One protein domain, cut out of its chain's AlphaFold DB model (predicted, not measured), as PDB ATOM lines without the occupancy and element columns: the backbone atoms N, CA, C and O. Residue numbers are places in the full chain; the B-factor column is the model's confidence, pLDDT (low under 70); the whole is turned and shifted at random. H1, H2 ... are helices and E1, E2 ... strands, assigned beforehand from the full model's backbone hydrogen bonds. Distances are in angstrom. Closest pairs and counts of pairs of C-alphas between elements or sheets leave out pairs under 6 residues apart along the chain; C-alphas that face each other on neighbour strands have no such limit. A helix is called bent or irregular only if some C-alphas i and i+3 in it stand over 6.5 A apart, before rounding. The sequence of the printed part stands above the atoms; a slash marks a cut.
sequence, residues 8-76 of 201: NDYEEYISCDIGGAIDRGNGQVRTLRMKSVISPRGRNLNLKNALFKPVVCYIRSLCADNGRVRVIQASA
ATOM      1  N   ASN A   8     -54.776 213.814 -21.324       89.94
ATOM      2  CA  ASN A   8     -54.558 214.948 -22.235       89.94
ATOM      3  C   ASN A   8     -55.790 215.278 -23.102       89.94
ATOM      4  O   ASN A   8     -56.071 216.441 -23.364       89.94
ATOM      5  N   ASP A   9     -56.545 214.262 -23.534       91.25
ATOM      6  CA  ASP A   9     -57.733 214.461 -24.372       91.25
ATOM      7  C   ASP A   9     -58.913 214.955 -23.520       91.25
ATOM      8  O   ASP A   9     -59.771 215.689 -24.004       91.25
ATOM      9  N   TYR A  10     -58.959 214.575 -22.237       90.81
ATOM     10  CA  TYR A  10     -59.930 215.109 -21.285       90.81
ATOM     11  C   TYR A  10     -59.660 216.586 -20.984       90.81
ATOM     12  O   TYR A  10     -60.600 217.374 -20.943       90.81
ATOM     13  N   GLU A  11     -58.397 216.976 -20.817       88.94
ATOM     14  CA  GLU A  11     -58.007 218.379 -20.649       88.94
ATOM     15  C   GLU A  11     -58.366 219.213 -21.882       88.94
ATOM     16  O   GLU A  11     -58.965 220.274 -21.732       88.94
ATOM     17  N   GLU A  12     -58.102 218.707 -23.093       85.62
ATOM     18  CA  GLU A  12     -58.542 219.325 -24.353       85.62
ATOM     19  C   GLU A  12     -60.075 219.460 -24.411       85.62
ATOM     20  O   GLU A  12     -60.612 220.525 -24.711       85.62
ATOM     21  N   TYR A  13     -60.805 218.395 -24.069       84.94
ATOM     22  CA  TYR A  13     -62.269 218.388 -24.047       84.94
ATOM     23  C   TYR A  13     -62.859 219.411 -23.061       84.94
ATOM     24  O   TYR A  13     -63.899 220.021 -23.333       84.94
ATOM     25  N   ILE A  14     -62.221 219.601 -21.905       85.25
ATOM     26  CA  ILE A  14     -62.639 220.601 -20.921       85.25
ATOM     27  C   ILE A  14     -62.202 222.007 -21.346       85.25
ATOM     28  O   ILE A  14     -62.979 222.932 -21.157       85.25
ATOM     29  N   SER A  15     -61.031 222.192 -21.959       77.19
ATOM     30  CA  SER A  15     -60.523 223.515 -22.360       77.19
ATOM     31  C   SER A  15     -61.202 224.102 -23.599       77.19
ATOM     32  O   SER A  15     -61.201 225.320 -23.777       77.19
ATOM     33  N   CYS A  16     -61.883 223.276 -24.401       65.56
ATOM     34  CA  CYS A  16     -62.786 223.735 -25.466       65.56
ATOM     35  C   CYS A  16     -63.914 224.671 -24.969       65.56
ATOM     36  O   CYS A  16     -64.648 225.229 -25.778       65.56
ATOM     37  N   ASP A  17     -64.058 224.858 -23.656       57.44
ATOM     38  CA  ASP A  17     -65.086 225.669 -23.000       57.44
ATOM     39  C   ASP A  17     -64.884 227.195 -23.085       57.44
ATOM     40  O   ASP A  17     -65.735 227.933 -22.594       57.44
ATOM     41  N   ILE A  18     -63.802 227.698 -23.696       50.50
ATOM     42  CA  ILE A  18     -63.446 229.137 -23.631       50.50
ATOM     43  C   ILE A  18     -63.852 229.936 -24.898       50.50
ATOM     44  O   ILE A  18     -63.774 231.161 -24.935       50.50
ATOM     45  N   GLY A  19     -64.363 229.291 -25.949       45.62
ATOM     46  CA  GLY A  19     -64.588 229.933 -27.251       45.62
ATOM     47  C   GLY A  19     -65.985 230.509 -27.508       45.62
ATOM     48  O   GLY A  19     -66.691 229.952 -28.332       45.62
ATOM     49  N   GLY A  20     -66.333 231.636 -26.871       43.03
ATOM     50  CA  GLY A  20     -67.151 232.733 -27.436       43.03
ATOM     51  C   GLY A  20     -68.584 232.479 -27.954       43.03
ATOM     52  O   GLY A  20     -68.990 231.397 -28.351       43.03
ATOM     53  N   ALA A  21     -69.370 233.555 -28.028       43.94
ATOM     54  CA  ALA A  21     -70.758 233.606 -28.513       43.94
ATOM     55  C   ALA A  21     -70.972 233.231 -30.008       43.94
ATOM     56  O   ALA A  21     -72.018 233.553 -30.578       43.94
ATOM     57  N   ILE A  22     -69.992 232.584 -30.649       46.81
ATOM     58  CA  ILE A  22     -69.922 232.374 -32.101       46.81
ATOM     59  C   ILE A  22     -70.260 230.926 -32.494       46.81
ATOM     60  O   ILE A  22     -70.811 230.724 -33.572       46.81
ATOM     61  N   ASP A  23     -70.059 229.928 -31.625       48.75
ATOM     62  CA  ASP A  23     -70.378 228.526 -31.952       48.75
ATOM     63  C   ASP A  23     -71.773 228.138 -31.424       48.75
ATOM     64  O   ASP A  23     -71.949 227.353 -30.489       48.75
ATOM     65  N   ARG A  24     -72.804 228.792 -31.976       49.59
ATOM     66  CA  ARG A  24     -74.218 228.559 -31.634       49.59
ATOM     67  C   ARG A  24     -74.677 227.176 -32.113       49.59
ATOM     68  O   ARG A  24     -75.347 227.051 -33.129       49.59
ATOM     69  N   GLY A  25     -74.347 226.135 -31.354       55.03
ATOM     70  CA  GLY A  25     -74.973 224.813 -31.461       55.03
ATOM     71  C   GLY A  25     -74.475 223.908 -32.593       55.03
ATOM     72  O   GLY A  25     -74.941 222.767 -32.672       55.03
ATOM     73  N   ASN A  26     -73.520 224.351 -33.414       64.19
ATOM     74  CA  ASN A  26     -72.830 223.467 -34.348       64.19
ATOM     75  C   ASN A  26     -71.851 222.596 -33.551       64.19
ATOM     76  O   ASN A  26     -71.032 223.087 -32.783       64.19
ATOM     77  N   GLY A  27     -71.999 221.275 -33.639       74.19
ATOM     78  CA  GLY A  27     -71.096 220.366 -32.945       74.19
ATOM     79  C   GLY A  27     -69.755 220.265 -33.664       74.19
ATOM     80  O   GLY A  27     -69.658 220.450 -34.876       74.19
ATOM     81  N   GLN A  28     -68.717 219.934 -32.907       81.44
ATOM     82  CA  GLN A  28     -67.362 219.749 -33.408       81.44
ATOM     83  C   GLN A  28     -67.027 218.261 -33.451       81.44
ATOM     84  O   GLN A  28     -67.263 217.529 -32.487       81.44
ATOM     85  N   VAL A  29     -66.448 217.811 -34.563       81.88
ATOM     86  CA  VAL A  29     -65.884 216.462 -34.667       81.88
ATOM     87  C   VAL A  29     -64.486 216.479 -34.059       81.88
ATOM     88  O   VAL A  29     -63.645 217.276 -34.468       81.88
ATOM     89  N   ARG A  30     -64.232 215.606 -33.082       84.38
ATOM     90  CA  ARG A  30     -62.929 215.445 -32.426       84.38
ATOM     91  C   ARG A  30     -62.587 213.979 -32.237       84.38
ATOM     92  O   ARG A  30     -63.466 213.159 -31.976       84.38
ATOM     93  N   THR A  31     -61.301 213.663 -32.291       86.81
ATOM     94  CA  THR A  31     -60.797 212.343 -31.904       86.81
ATOM     95  C   THR A  31     -60.480 212.341 -30.411       86.81
ATOM     96  O   THR A  31     -59.636 213.116 -29.951       86.81
ATOM     97  N   LEU A  32     -61.137 211.457 -29.657       90.44
ATOM     98  CA  LEU A  32     -60.870 211.214 -28.240       90.44
ATOM     99  C   LEU A  32     -60.359 209.789 -28.046       90.44
ATOM    100  O   LEU A  32     -60.950 208.830 -28.540       90.44
ATOM    101  N   ARG A  33     -59.280 209.619 -27.287       91.31
ATOM    102  CA  ARG A  33     -58.795 208.302 -26.875       91.31
ATOM    103  C   ARG A  33     -59.603 207.814 -25.682       91.31
ATOM    104  O   ARG A  33     -59.449 208.316 -24.570       91.31
ATOM    105  N   MET A  34     -60.450 206.815 -25.910       91.81
ATOM    106  CA  MET A  34     -61.342 206.239 -24.905       91.81
ATOM    107  C   MET A  34     -60.875 204.846 -24.474       91.81
ATOM    108  O   MET A  34     -60.306 204.096 -25.270       91.81
ATOM    109  N   LYS A  35     -61.111 204.478 -23.212       92.38
ATOM    110  CA  LYS A  35     -60.811 203.132 -22.705       92.38
ATOM    111  C   LYS A  35     -61.638 202.083 -23.447       92.38
ATOM    112  O   LYS A  35     -62.856 202.186 -23.555       92.38
ATOM    113  N   SER A  36     -60.967 201.029 -23.887       89.50
ATOM    114  CA  SER A  36     -61.544 199.854 -24.522       89.50
ATOM    115  C   SER A  36     -61.057 198.600 -23.810       89.50
ATOM    116  O   SER A  36     -59.856 198.376 -23.643       89.50
ATOM    117  N   VAL A  37     -62.009 197.753 -23.425       91.56
ATOM    118  CA  VAL A  37     -61.750 196.419 -22.868       91.56
ATOM    119  C   VAL A  37     -61.581 195.350 -23.950       91.56
ATOM    120  O   VAL A  37     -61.524 194.170 -23.639       91.56
ATOM    121  N   ILE A  38     -61.474 195.732 -25.225       87.25
ATOM    122  CA  ILE A  38     -61.225 194.793 -26.323       87.25
ATOM    123  C   ILE A  38     -59.829 195.048 -26.886       87.25
ATOM    124  O   ILE A  38     -59.533 196.134 -27.379       87.25
ATOM    125  N   SER A  39     -58.957 194.045 -26.857       83.00
ATOM    126  CA  SER A  39     -57.631 194.129 -27.486       83.00
ATOM    127  C   SER A  39     -57.720 194.248 -29.022       83.00
ATOM    128  O   SER A  39     -58.750 193.913 -29.609       83.00
ATOM    129  N   PRO A  40     -56.646 194.662 -29.724       73.56
ATOM    130  CA  PRO A  40     -56.612 194.640 -31.193       73.56
ATOM    131  C   PRO A  40     -56.854 193.252 -31.807       73.56
ATOM    132  O   PRO A  40     -57.298 193.153 -32.942       73.56
ATOM    133  N   ARG A  41     -56.588 192.175 -31.054       76.38
ATOM    134  CA  ARG A  41     -56.802 190.782 -31.487       76.38
ATOM    135  C   ARG A  41     -58.158 190.217 -31.041       76.38
ATOM    136  O   ARG A  41     -58.316 189.004 -31.002       76.38
ATOM    137  N   GLY A  42     -59.096 191.068 -30.618       80.88
ATOM    138  CA  GLY A  42     -60.458 190.668 -30.242       80.88
ATOM    139  C   GLY A  42     -60.606 190.010 -28.864       80.88
ATOM    140  O   GLY A  42     -61.707 189.637 -28.483       80.88
ATOM    141  N   ARG A  43     -59.530 189.872 -28.078       84.56
ATOM    142  CA  ARG A  43     -59.614 189.342 -26.703       84.56
ATOM    143  C   ARG A  43     -60.221 190.366 -25.746       84.56
ATOM    144  O   ARG A  43     -59.836 191.536 -25.811       84.56
ATOM    145  N   ASN A  44     -61.063 189.893 -24.829       90.88
ATOM    146  CA  ASN A  44     -61.575 190.674 -23.706       90.88
ATOM    147  C   ASN A  44     -60.469 190.949 -22.676       90.88
ATOM    148  O   ASN A  44     -59.660 190.079 -22.357       90.88
ATOM    149  N   LEU A  45     -60.450 192.170 -22.158       90.88
ATOM    150  CA  LEU A  45     -59.556 192.681 -21.127       90.88
ATOM    151  C   LEU A  45     -60.403 193.117 -19.925       90.88
ATOM    152  O   LEU A  45     -61.586 193.411 -20.055       90.88
ATOM    153  N   ASN A  46     -59.798 193.203 -18.745       92.88
ATOM    154  CA  ASN A  46     -60.436 193.868 -17.609       92.88
ATOM    155  C   ASN A  46     -60.210 195.394 -17.681       92.88
ATOM    156  O   ASN A  46     -59.341 195.869 -18.411       92.88
ATOM    157  N   LEU A  47     -60.959 196.169 -16.889       91.69
ATOM    158  CA  LEU A  47     -60.849 197.636 -16.866       91.69
ATOM    159  C   LEU A  47     -59.477 198.155 -16.402       91.69
ATOM    160  O   LEU A  47     -59.067 199.231 -16.835       91.69
ATOM    161  N   LYS A  48     -58.760 197.404 -15.553       90.38
ATOM    162  CA  LYS A  48     -57.407 197.772 -15.095       90.38
ATOM    163  C   LYS A  48     -56.390 197.708 -16.240       90.38
ATOM    164  O   LYS A  48     -55.492 198.536 -16.301       90.38
ATOM    165  N   ASN A  49     -56.586 196.768 -17.163       90.62
ATOM    166  CA  ASN A  49     -55.737 196.523 -18.327       90.62
ATOM    167  C   ASN A  49     -56.337 197.095 -19.624       90.62
ATOM    168  O   ASN A  49     -55.908 196.719 -20.716       90.62
ATOM    169  N   ALA A  50     -57.361 197.951 -19.525       91.62
ATOM    170  CA  ALA A  50     -58.006 198.542 -20.686       91.62
ATOM    171  C   ALA A  50     -57.014 199.393 -21.484       91.62
ATOM    172  O   ALA A  50     -56.198 200.129 -20.926       91.62
ATOM    173  N   LEU A  51     -57.117 199.313 -22.806       89.94
ATOM    174  CA  LEU A  51     -56.292 200.094 -23.720       89.94
ATOM    175  C   LEU A  51     -57.046 201.347 -24.141       89.94
ATOM    176  O   LEU A  51     -58.268 201.331 -24.251       89.94
ATOM    177  N   PHE A  52     -56.324 202.417 -24.440       89.31
ATOM    178  CA  PHE A  52     -56.929 203.588 -25.057       89.31
ATOM    179  C   PHE A  52     -57.009 203.395 -26.567       89.31
ATOM    180  O   PHE A  52     -55.996 203.151 -27.222       89.31
ATOM    181  N   LYS A  53     -58.219 203.501 -27.113       86.44
ATOM    182  CA  LYS A  53     -58.463 203.488 -28.552       86.44
ATOM    183  C   LYS A  53     -58.994 204.844 -28.998       86.44
ATOM    184  O   LYS A  53     -59.820 205.421 -28.293       86.44
ATOM    185  N   PRO A  54     -58.533 205.354 -30.143       85.56
ATOM    186  CA  PRO A  54     -59.085 206.568 -30.715       85.56
ATOM    187  C   PRO A  54     -60.532 206.326 -31.154       85.56
ATOM    188  O   PRO A  54     -60.846 205.295 -31.748       85.56
ATOM    189  N   VAL A  55     -61.406 207.276 -30.840       87.00
ATOM    190  CA  VAL A  55     -62.826 207.267 -31.187       87.00
ATOM    191  C   VAL A  55     -63.184 208.633 -31.757       87.00
ATOM    192  O   VAL A  55     -62.855 209.661 -31.163       87.00
ATOM    193  N   VAL A  56     -63.851 208.640 -32.911       84.56
ATOM    194  CA  VAL A  56     -64.368 209.869 -33.515       84.56
ATOM    195  C   VAL A  56     -65.664 210.242 -32.802       84.56
ATOM    196  O   VAL A  56     -66.615 209.458 -32.747       84.56
ATOM    197  N   CYS A  57     -65.683 211.446 -32.245       88.38
ATOM    198  CA  CYS A  57     -66.762 211.969 -31.428       88.38
ATOM    199  C   CYS A  57     -67.299 213.261 -32.036       88.38
ATOM    200  O   CYS A  57     -66.542 214.198 -32.273       88.38
ATOM    201  N   TYR A  58     -68.610 213.336 -32.229       87.81
ATOM    202  CA  TYR A  58     -69.312 214.585 -32.482       87.81
ATOM    203  C   TYR A  58     -69.759 215.178 -31.147       87.81
ATOM    204  O   TYR A  58     -70.544 214.574 -30.413       87.81
ATOM    205  N   ILE A  59     -69.220 216.346 -30.812       87.81
ATOM    206  CA  ILE A  59     -69.387 216.984 -29.510       87.81
ATOM    207  C   ILE A  59     -70.147 218.286 -29.705       87.81
ATOM    208  O   ILE A  59     -69.677 219.183 -30.396       87.81
ATOM    209  N   ARG A  60     -71.310 218.413 -29.068       85.50
ATOM    210  CA  ARG A  60     -72.128 219.634 -29.097       85.50
ATOM    211  C   ARG A  60     -72.409 220.117 -27.685       85.50
ATOM    212  O   ARG A  60     -72.642 219.309 -26.785       85.50
ATOM    213  N   SER A  61     -72.437 221.431 -27.505       81.81
ATOM    214  CA  SER A  61     -72.894 222.047 -26.263       81.81
ATOM    215  C   SER A  61     -74.254 222.699 -26.473       81.81
ATOM    216  O   SER A  61     -74.478 223.390 -27.462       81.81
ATOM    217  N   LEU A  62     -75.171 222.446 -25.548       81.19
ATOM    218  CA  LEU A  62     -76.529 222.960 -25.547       81.19
ATOM    219  C   LEU A  62     -76.708 223.846 -24.323       81.19
ATOM    220  O   LEU A  62     -76.402 223.431 -23.205       81.19
ATOM    221  N   CYS A  63     -77.173 225.070 -24.552       77.12
ATOM    222  CA  CYS A  63     -77.613 225.946 -23.476       77.12
ATOM    223  C   CYS A  63     -79.034 225.537 -23.088       77.12
ATOM    224  O   CYS A  63     -79.895 225.413 -23.957       77.12
ATOM    225  N   ALA A  64     -79.243 225.294 -21.803       74.31
ATOM    226  CA  ALA A  64     -80.540 225.087 -21.181       74.31
ATOM    227  C   ALA A  64     -80.777 226.218 -20.170       74.31
ATOM    228  O   ALA A  64     -79.823 226.846 -19.708       74.31
ATOM    229  N   ASP A  65     -82.033 226.456 -19.800       76.81
ATOM    230  CA  ASP A  65     -82.432 227.591 -18.951       76.81
ATOM    231  C   ASP A  65     -81.738 227.615 -17.575       76.81
ATOM    232  O   ASP A  65     -81.638 228.657 -16.933       76.81
ATOM    233  N   ASN A  66     -81.208 226.474 -17.129       78.81
ATOM    234  CA  ASN A  66     -80.522 226.284 -15.852       78.81
ATOM    235  C   ASN A  66     -79.079 225.757 -15.990       78.81
ATOM    236  O   ASN A  66     -78.503 225.281 -15.010       78.81
ATOM    237  N   GLY A  67     -78.472 225.825 -17.179       75.56
ATOM    238  CA  GLY A  67     -77.072 225.441 -17.339       75.56
ATOM    239  C   GLY A  67     -76.665 225.043 -18.749       75.56
ATOM    240  O   GLY A  67     -77.297 225.371 -19.748       75.56
ATOM    241  N   ARG A  68     -75.550 224.321 -18.838       77.00
ATOM    242  CA  ARG A  68     -74.965 223.872 -20.102       77.00
ATOM    243  C   ARG A  68     -74.889 222.350 -20.111       77.00
ATOM    244  O   ARG A  68     -74.209 221.758 -19.280       77.00
ATOM    245  N   VAL A  69     -75.550 221.722 -21.078       83.38
ATOM    246  CA  VAL A  69     -75.445 220.279 -21.331       83.38
ATOM    247  C   VAL A  69     -74.450 220.054 -22.464       83.38
ATOM    248  O   VAL A  69     -74.449 220.780 -23.458       83.38
ATOM    249  N   ARG A  70     -73.591 219.039 -22.345       81.06
ATOM    250  CA  ARG A  70     -72.718 218.595 -23.439       81.06
ATOM    251  C   ARG A  70     -73.129 217.204 -23.881       81.06
ATOM    252  O   ARG A  70     -73.251 216.302 -23.056       81.06
ATOM    253  N   VAL A  71     -73.315 217.040 -25.181       86.62
ATOM    254  CA  VAL A  71     -73.647 215.757 -25.795       86.62
ATOM    255  C   VAL A  71     -72.441 215.299 -26.598       86.62
ATOM    256  O   VAL A  71     -71.953 216.031 -27.458       86.62
ATOM    257  N   ILE A  72     -71.969 214.092 -26.299       88.31
ATOM    258  CA  ILE A  72     -70.921 213.406 -27.051       88.31
ATOM    259  C   ILE A  72     -71.586 212.238 -27.766       88.31
ATOM    260  O   ILE A  72     -72.033 211.289 -27.125       88.31
ATOM    261  N   GLN A  73     -71.632 212.298 -29.090       89.31
ATOM    262  CA  GLN A  73     -72.009 211.171 -29.929       89.31
ATOM    263  C   GLN A  73     -70.730 210.530 -30.463       89.31
ATOM    264  O   GLN A  73     -70.023 211.125 -31.272       89.31
ATOM    265  N   ALA A  74     -70.421 209.328 -29.991       86.50
ATOM    266  CA  ALA A  74     -69.213 208.603 -30.356       86.50
ATOM    267  C   ALA A  74     -69.538 207.494 -31.363       86.50
ATOM    268  O   ALA A  74     -70.477 206.725 -31.159       86.50
ATOM    269  N   SER A  75     -68.745 207.387 -32.427       75.19
ATOM    270  CA  SER A  75     -68.796 206.266 -33.368       75.19
ATOM    271  C   SER A  75     -67.441 205.567 -33.395       75.19
ATOM    272  O   SER A  75     -66.419 206.210 -33.631       75.19
ATOM    273  N   ALA A  76     -67.431 204.256 -33.166       70.75
ATOM    274  CA  ALA A  76     -66.231 203.428 -33.229       70.75
ATOM    275  C   ALA A  76     -66.493 202.197 -34.100       70.75
ATOM    276  O   ALA A  76     -67.591 201.641 -34.077       70.75
TER     277      ALA A  76
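Overview. This is residues 8 to 76 of the 201 residues of an uncharacterized protein of Brugia timori (UniProt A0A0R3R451). A long, strongly twisted sheet of three strands makes a rod-like body, with one helix, H1, lying over one face and running along the strands, and with no named helix over the other face. The loop of residues 37 to 50 lies at one end of the rod, and the turn between E2 and E3 at the other. The printed part has 69 residues, with H1, E1, E2 and E3 in that order along the chain. The sheet's order is E1 - E2 - E3, antiparallel throughout, and the class is mixed, helices and strands. The whole is loose, with a radius of gyration of the C-alphas of 15.0 A and spans of 45 by 21 by 19 A.

Along the chain. E2, residues 51 to 64, is the longest strand at 34.9 A and bends by 70 degrees at residue 54. E1, residues 28 to 36, measures 22.6 A. E3, residues 67 to 75, measures 26.3 A and ends with C-alpha 75 at (-68.796, 206.266, -33.368). H1, residues 8 to 18, measures 16.8 A and begins with C-alpha 8 at (-54.558, 214.948, -22.235). It is neither bent nor irregular, but only just: C-alphas 15 and 18 are 6.5 A apart.

Arrangement. E1, E2 and E3 form a meander, each strand the antiparallel neighbour of the one before. The hairpin E1 and E2 has N 30 and O 57 within hydrogen-bond range at 2.8 A. The hairpin E2 and E3 has N 62 and O 69 at 2.8 A. H1 is on the sheet at a height of 9.2 A, along the strands, at 16 degrees to E2 on the local plane. It lies only just over E2, on which 3 of its C-alphas fall. The closest C-alphas of H1 and E1 are those of Asp 9 and Leu 32, 5.9 A apart. In H1, 5 of 7 O i to N i+4 pairs are within hydrogen-bond range.

Size, cuts and confidence. The C-alphas farthest apart, of Arg 41 and Asp 65, are 46.6 A apart. The printed part has no cut. The link E1 to E2 is long, with 14 residues. Mean pLDDT of the printed part is 79.7, and residues 16 to 26, of which 16 to 18 belong to H1, are under 70.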